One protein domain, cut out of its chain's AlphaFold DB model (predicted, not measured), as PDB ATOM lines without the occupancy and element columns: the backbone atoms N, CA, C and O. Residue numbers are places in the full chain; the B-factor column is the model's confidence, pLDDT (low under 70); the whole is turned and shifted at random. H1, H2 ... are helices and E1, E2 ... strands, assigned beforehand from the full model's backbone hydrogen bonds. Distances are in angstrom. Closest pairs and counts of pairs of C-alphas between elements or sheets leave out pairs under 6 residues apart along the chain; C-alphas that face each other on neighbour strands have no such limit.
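This is residues 11 to 67 of the 87 residues of an uncharacterized protein of Chromatiaceae bacterium (UniProt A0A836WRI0). A small two-strand hairpin, E1 and E2, is joined to one longer helix, H1, by a long loop, residues 30 to 48, that runs to the end where the hairpin turns and folds back. Residues 60 to 67, of which 60 to 66 belong to H1, stick out free at the other end. The printed part has 57 residues, with E1, E2 and H1 in that order; the class is mixed, with under half of the residues in named elements. It is only just loose, close to compact, with a radius of gyration of the C-alphas of 12.6 A, and a rod of 41 by 18 by 16 A.

E1, residues 14 to 18, and E2, residues 25 to 29, form an antiparallel hairpin at 159 degrees, with N 15 and O 28 within hydrogen-bond range at 2.8 A. H1, residues 49 to 66, is near E1, with 5 pairs of C-alphas within 10 A. In H1 every O i to N i+4 pair is within hydrogen-bond range.

E1 begins at C-alpha 14 (185.797, 203.618, 139.667) and spans 13.1 A; E2 spans 13.3 A. H1 spans 25.9 A to C-alpha 66 (169.658, 213.289, 136.533).

The C-alphas of Cys 42 and Glu 67 are farthest apart, 41.4 A. The printed part has no cut; the link E2 to H1 is long. Residues 59 to 67 are among those with pLDDT under 70.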
ATOM      1  N   ALA A  11     176.032 203.794 137.670       65.81
ATOM      2  CA  ALA A  11     176.882 202.601 137.633       65.81
ATOM      3  C   ALA A  11     178.393 202.890 137.733       65.81
ATOM      4  O   ALA A  11     179.200 201.957 137.685       65.81
ATOM      5  N   ILE A  12     178.815 204.155 137.844       68.94
ATOM      6  CA  ILE A  12     180.244 204.493 137.886       68.94
ATOM      7  C   ILE A  12     180.785 204.211 139.291       68.94
ATOM      8  O   ILE A  12     180.478 204.925 140.238       68.94
ATOM      9  N   THR A  13     181.612 203.174 139.428       79.31
ATOM     10  CA  THR A  13     182.205 202.750 140.715       79.31
ATOM     11  C   THR A  13     183.702 203.033 140.821       79.31
ATOM     12  O   THR A  13     184.283 202.936 141.902       79.31
ATOM     13  N   SER A  14     184.354 203.385 139.711       82.06
ATOM     14  CA  SER A  14     185.797 203.618 139.667       82.06
ATOM     15  C   SER A  14     186.202 204.572 138.548       82.06
ATOM     16  O   SER A  14     185.483 204.761 137.567       82.06
ATOM     17  N   VAL A  15     187.389 205.155 138.693       81.62
ATOM     18  CA  VAL A  15     188.049 206.007 137.704       81.62
ATOM     19  C   VAL A  15     189.331 205.328 137.251       81.62
ATOM     20  O   VAL A  15     190.121 204.842 138.058       81.62
ATOM     21  N   ARG A  16     189.572 205.321 135.941       86.50
ATOM     22  CA  ARG A  16     190.835 204.854 135.371       86.50
ATOM     23  C   ARG A  16     191.758 206.039 135.128       86.50
ATOM     24  O   ARG A  16     191.484 206.886 134.283       86.50
ATOM     25  N   LEU A  17     192.883 206.055 135.825       84.75
ATOM     26  CA  LEU A  17     193.930 207.045 135.654       84.75
ATOM     27  C   LEU A  17     195.041 206.473 134.767       84.75
ATOM     28  O   LEU A  17     195.546 205.385 135.030       84.75
ATOM     29  N   VAL A  18     195.440 207.205 133.727       89.62
ATOM     30  CA  VAL A  18     196.499 206.792 132.795       89.62
ATOM     31  C   VAL A  18     197.686 207.742 132.909       89.62
ATOM     32  O   VAL A  18     197.545 208.956 132.756       89.62
ATOM     33  N   CYS A  19     198.871 207.192 133.160       90.38
ATOM     34  CA  CYS A  19     200.114 207.945 133.179       90.38
ATOM     35  C   CYS A  19     200.478 208.383 131.759       90.38
ATOM     36  O   CYS A  19     200.705 207.550 130.884       90.38
ATOM     37  N   ARG A  20     200.602 209.695 131.537       90.94
ATOM     38  CA  ARG A  20     200.999 210.243 130.229       90.94
ATOM     39  C   ARG A  20     202.459 209.964 129.866       90.94
ATOM     40  O   ARG A  20     202.789 209.977 128.689       90.94
ATOM     41  N   THR A  21     203.316 209.706 130.853       93.62
ATOM     42  CA  THR A  21     204.751 209.474 130.633       93.62
ATOM     43  C   THR A  21     205.042 208.066 130.122       93.62
ATOM     44  O   THR A  21     205.834 207.906 129.204       93.62
ATOM     45  N   CYS A  22     204.424 207.039 130.716       95.19
ATOM     46  CA  CYS A  22     204.737 205.638 130.400       95.19
ATOM     47  C   CYS A  22     203.522 204.788 130.002       95.19
ATOM     48  O   CYS A  22     203.661 203.582 129.826       95.19
ATOM     49  N   GLY A  23     202.324 205.372 129.915       93.00
ATOM     50  CA  GLY A  23     201.097 204.675 129.510       93.00
ATOM     51  C   GLY A  23     200.497 203.733 130.558       93.00
ATOM     52  O   GLY A  23     199.417 203.189 130.334       93.00
ATOM     53  N   ALA A  24     201.149 203.546 131.711       91.56
ATOM     54  CA  ALA A  24     200.627 202.703 132.782       91.56
ATOM     55  C   ALA A  24     199.278 203.232 133.288       91.56
ATOM     56  O   ALA A  24     199.120 204.434 133.512       91.56
ATOM     57  N   ALA A  25     198.321 202.330 133.493       90.19
ATOM     58  CA  ALA A  25     196.993 202.667 133.980       90.19
ATOM     59  C   ALA A  25     196.754 202.089 135.376       90.19
ATOM     60  O   ALA A  25     197.149 200.960 135.659       90.19
ATOM     61  N   VAL A  26     196.070 202.854 136.222       84.94
ATOM     62  CA  VAL A  26     195.590 202.423 137.536       84.94
ATOM     63  C   VAL A  26     194.084 202.649 137.613       84.94
ATOM     64  O   VAL A  26     193.576 203.670 137.149       84.94
ATOM     65  N   VAL A  27     193.363 201.674 138.162       86.69
ATOM     66  CA  VAL A  27     191.927 201.781 138.438       86.69
ATOM     67  C   VAL A  27     191.767 202.158 139.903       86.69
ATOM     68  O   VAL A  27     192.314 201.490 140.776       86.69
ATOM     69  N   ILE A  28     191.055 203.252 140.158       82.81
ATOM     70  CA  ILE A  28     190.868 203.834 141.483       82.81
ATOM     71  C   ILE A  28     189.370 203.797 141.803       82.81
ATOM     72  O   ILE A  28     188.598 204.466 141.114       82.81
ATOM     73  N   PRO A  29     188.936 203.014 142.801       81.31
ATOM     74  CA  PRO A  29     187.555 203.041 143.282       81.31
ATOM     75  C   PRO A  29     187.137 204.447 143.738       81.31
ATOM     76  O   PRO A  29     187.958 205.176 144.295       81.31
ATOM     77  N   LEU A  30     185.877 204.843 143.527       77.88
ATOM     78  CA  LEU A  30     185.394 206.168 143.963       77.88
ATOM     79  C   LEU A  30     185.354 206.323 145.495       77.88
ATOM     80  O   LEU A  30     185.400 207.443 145.994       77.88
ATOM     81  N   ASP A  31     185.293 205.219 146.241       76.44
ATOM     82  CA  ASP A  31     185.347 205.177 147.707       76.44
ATOM     83  C   ASP A  31     186.785 205.109 148.263       76.44
ATOM     84  O   ASP A  31     186.996 205.085 149.482       76.44
ATOM     85  N   ALA A  32     187.796 205.106 147.386       75.38
ATOM     86  CA  ALA A  32     189.190 205.081 147.791       75.38
ATOM     87  C   ALA A  32     189.561 206.365 148.550       75.38
ATOM     88  O   ALA A  32     189.501 207.476 148.029       75.38
ATOM     89  N   ARG A  33     190.020 206.207 149.797       72.81
ATOM     90  CA  ARG A  33     190.455 207.334 150.646       72.81
ATOM     91  C   ARG A  33     191.799 207.926 150.230       72.81
ATOM     92  O   ARG A  33     192.085 209.071 150.562       72.81
ATOM     93  N   ASN A  34     192.620 207.135 149.541       73.31
ATOM     94  CA  ASN A  34     193.983 207.486 149.174       73.31
ATOM     95  C   ASN A  34     194.210 207.232 147.690       73.31
ATOM     96  O   ASN A  34     193.847 206.184 147.159       73.31
ATOM     97  N   ALA A  35     194.878 208.186 147.056       78.94
ATOM     98  CA  ALA A  35     195.196 208.166 145.646       78.94
ATOM     99  C   ALA A  35     196.707 208.190 145.438       78.94
ATOM    100  O   ALA A  35     197.401 208.922 146.153       78.94
ATOM    101  N   PRO A  36     197.239 207.450 144.457       84.12
ATOM    102  CA  PRO A  36     198.650 207.540 144.131       84.12
ATOM    103  C   PRO A  36     198.971 208.929 143.571       84.12
ATOM    104  O   PRO A  36     198.437 209.344 142.547       84.12
ATOM    105  N   THR A  37     199.899 209.634 144.213       87.44
ATOM    106  CA  THR A  37     200.438 210.912 143.716       87.44
ATOM    107  C   THR A  37     201.555 210.716 142.691       87.44
ATOM    108  O   THR A  37     202.016 211.671 142.068       87.44
ATOM    109  N   ARG A  38     202.018 209.473 142.504       90.06
ATOM    110  CA  ARG A  38     203.088 209.105 141.570       90.06
ATOM    111  C   ARG A  38     202.760 207.807 140.853       90.06
ATOM    112  O   ARG A  38     202.163 206.900 141.426       90.06
ATOM    113  N   CYS A  39     203.173 207.711 139.597       90.81
ATOM    114  CA  CYS A  39     203.001 206.513 138.793       90.81
ATOM    115  C   CYS A  39     203.850 205.368 139.352       90.81
ATOM    116  O   CYS A  39     205.064 205.511 139.476       90.81
ATOM    117  N   PHE A  40     203.234 204.213 139.606       89.88
ATOM    118  CA  PHE A  40     203.936 203.024 140.102       89.88
ATOM    119  C   PHE A  40     205.022 202.501 139.152       89.88
ATOM    120  O   PHE A  40     205.953 201.848 139.604       89.88
ATOM    121  N   ASN A  41     204.914 202.792 137.850       93.19
ATOM    122  CA  ASN A  41     205.862 202.307 136.849       93.19
ATOM    123  C   ASN A  41     207.061 203.251 136.647       93.19
ATOM    124  O   ASN A  41     208.203 202.817 136.675       93.19
ATOM    125  N   CYS A  42     206.821 204.551 136.437       95.06
ATOM    126  CA  CYS A  42     207.889 205.503 136.082       95.06
ATOM    127  C   CYS A  42     208.133 206.603 137.125       95.06
ATOM    128  O   CYS A  42     208.894 207.530 136.870       95.06
ATOM    129  N   ALA A  43     207.446 206.553 138.271       94.25
ATOM    130  CA  ALA A  43     207.495 207.556 139.338       94.25
ATOM    131  C   ALA A  43     207.138 208.999 138.920       94.25
ATOM    132  O   ALA A  43     207.296 209.924 139.731       94.25
ATOM    133  N   ALA A  44     206.627 209.196 137.698       92.19
ATOM    134  CA  ALA A  44     206.128 210.479 137.225       92.19
ATOM    135  C   ALA A  44     204.978 210.970 138.119       92.19
ATOM    136  O   ALA A  44     204.190 210.143 138.596       92.19
ATOM    137  N   PRO A  45     204.868 212.286 138.354       88.19
ATOM    138  CA  PRO A  45     203.776 212.845 139.135       88.19
ATOM    139  C   PRO A  45     202.431 212.533 138.471       88.19
ATOM    140  O   PRO A  45     202.267 212.665 137.258       88.19
ATOM    141  N   LEU A  46     201.476 212.098 139.284       85.50
ATOM    142  CA  LEU A  46     200.080 211.921 138.910       85.50
ATOM    143  C   LEU A  46     199.250 213.019 139.581       85.50
ATOM    144  O   LEU A  46     199.631 213.490 140.656       85.50
ATOM    145  N   PRO A  47     198.123 213.434 138.979       74.19
ATOM    146  CA  PRO A  47     197.191 214.311 139.669       74.19
ATOM    147  C   PRO A  47     196.701 213.588 140.932       74.19
ATOM    148  O   PRO A  47     196.242 212.448 140.870       74.19
ATOM    149  N   GLY A  48     196.943 214.217 142.080       71.81
ATOM    150  CA  GLY A  48     196.813 213.603 143.397       71.81
ATOM    151  C   GLY A  48     195.365 213.477 143.896       71.81
ATOM    152  O   GLY A  48     194.424 213.522 143.102       71.81
ATOM    153  N   PRO A  49     195.170 213.323 145.221       67.19
ATOM    154  CA  PRO A  49     193.854 213.081 145.823       67.19
ATOM    155  C   PRO A  49     192.832 214.199 145.571       67.19
ATOM    156  O   PRO A  49     191.636 213.916 145.541       67.19
ATOM    157  N   ASP A  50     193.280 215.434 145.335       71.50
ATOM    158  CA  ASP A  50     192.391 216.571 145.064       71.50
ATOM    159  C   ASP A  50     191.622 216.399 143.747       71.50
ATOM    160  O   ASP A  50     190.410 216.582 143.712       71.50
ATOM    161  N   LEU A  51     192.275 215.897 142.691       72.31
ATOM    162  CA  LEU A  51     191.609 215.660 141.406       72.31
ATOM    163  C   LEU A  51     190.528 214.575 141.512       72.31
ATOM    164  O   LEU A  51     189.486 214.671 140.871       72.31
ATOM    165  N   LEU A  52     190.743 213.539 142.327       71.31
ATOM    166  CA  LEU A  52     189.709 212.524 142.537       71.31
ATOM    167  C   LEU A  52     188.522 213.074 143.320       71.31
ATOM    168  O   LEU A  52     187.397 212.708 143.004       71.31
ATOM    169  N   ARG A  53     188.742 213.967 144.291       69.88
ATOM    170  CA  ARG A  53     187.648 214.655 144.995       69.88
ATOM    171  C   ARG A  53     186.831 215.531 144.055       69.88
ATOM    172  O   ARG A  53     185.604 215.509 144.145       69.88
ATOM    173  N   ASP A  54     187.487 216.236 143.141       74.25
ATOM    174  CA  ASP A  54     186.812 217.064 142.141       74.25
ATOM    175  C   ASP A  54     186.003 216.199 141.167       74.25
ATOM    176  O   ASP A  54     184.841 216.493 140.886       74.25
ATOM    177  N   VAL A  55     186.572 215.077 140.710       73.38
ATOM    178  CA  VAL A  55     185.871 214.114 139.846       73.38
ATOM    179  C   VAL A  55     184.681 213.484 140.573       73.38
ATOM    180  O   VAL A  55     183.596 213.427 140.002       73.38
ATOM    181  N   VAL A  56     184.838 213.058 141.831       71.31
ATOM    182  CA  VAL A  56     183.741 212.513 142.652       71.31
ATOM    183  C   VAL A  56     182.638 213.554 142.845       71.31
ATOM    184  O   VAL A  56     181.468 213.234 142.654       71.31
ATOM    185  N   SER A  57     182.992 214.799 143.170       69.19
ATOM    186  CA  SER A  57     182.026 215.894 143.345       69.19
ATOM    187  C   SER A  57     181.273 216.202 142.048       69.19
ATOM    188  O   SER A  57     180.055 216.356 142.063       69.19
ATOM    189  N   GLY A  58     181.972 216.221 140.909       70.94
ATOM    190  CA  GLY A  58     181.352 216.406 139.596       70.94
ATOM    191  C   GLY A  58     180.408 215.261 139.218       70.94
ATOM    192  O   GLY A  58     179.323 215.503 138.693       70.94
ATOM    193  N   LEU A  59     180.780 214.016 139.532       69.19
ATOM    194  CA  LEU A  59     179.915 212.850 139.337       69.19
ATOM    195  C   LEU A  59     178.686 212.879 140.259       69.19
ATOM    196  O   LEU A  59     177.596 212.513 139.822       69.19
ATOM    197  N   ALA A  60     178.833 213.342 141.504       66.00
ATOM    198  CA  ALA A  60     177.722 213.505 142.439       66.00
ATOM    199  C   ALA A  60     176.725 214.578 141.968       66.00
ATOM    200  O   ALA A  60     175.523 214.331 141.973       66.00
ATOM    201  N   TRP A  61     177.210 215.721 141.472       64.62
ATOM    202  CA  TRP A  61     176.348 216.740 140.865       64.62
ATOM    203  C   TRP A  61     175.600 216.207 139.635       64.62
ATOM    204  O   TRP A  61     174.398 216.423 139.497       64.62
ATOM    205  N   LEU A  62     176.287 215.461 138.758       61.44
ATOM    206  CA  LEU A  62     175.646 214.824 137.602       61.44
ATOM    207  C   LEU A  62     174.543 213.850 138.027       61.44
ATOM    208  O   LEU A  62     173.510 213.788 137.367       61.44
ATOM    209  N   LYS A  63     174.741 213.120 139.132       61.59
ATOM    210  CA  LYS A  63     173.717 212.247 139.709       61.59
ATOM    211  C   LYS A  63     172.478 213.048 140.127       61.59
ATOM    212  O   LYS A  63     171.391 212.732 139.652       61.59
ATOM    213  N   GLU A  64     172.646 214.101 140.927       60.44
ATOM    214  CA  GLU A  64     171.530 214.945 141.388       60.44
ATOM    215  C   GLU A  64     170.780 215.603 140.221       60.44
ATOM    216  O   GLU A  64     169.552 215.635 140.206       60.44
ATOM    217  N   ALA A  65     171.499 216.065 139.194       59.81
ATOM    218  CA  ALA A  65     170.893 216.657 138.004       59.81
ATOM    219  C   ALA A  65     170.059 215.648 137.187       59.81
ATOM    220  O   ALA A  65     169.065 216.031 136.573       59.81
ATOM    221  N   THR A  66     170.436 214.363 137.184       58.72
ATOM    222  CA  THR A  66     169.658 213.289 136.533       58.72
ATOM    223  C   THR A  66     168.487 212.767 137.367       58.72
ATOM    224  O   THR A  66     167.599 212.125 136.817       58.72
ATOM    225  N   GLU A  67     168.455 213.053 138.671       56.44
ATOM    226  CA  GLU A  67     167.324 212.761 139.568       56.44
ATOM    227  C   GLU A  67     166.295 213.914 139.604       56.44
ATOM    228  O   GLU A  67     165.380 213.909 140.428       56.44
TER     229      GLU A  67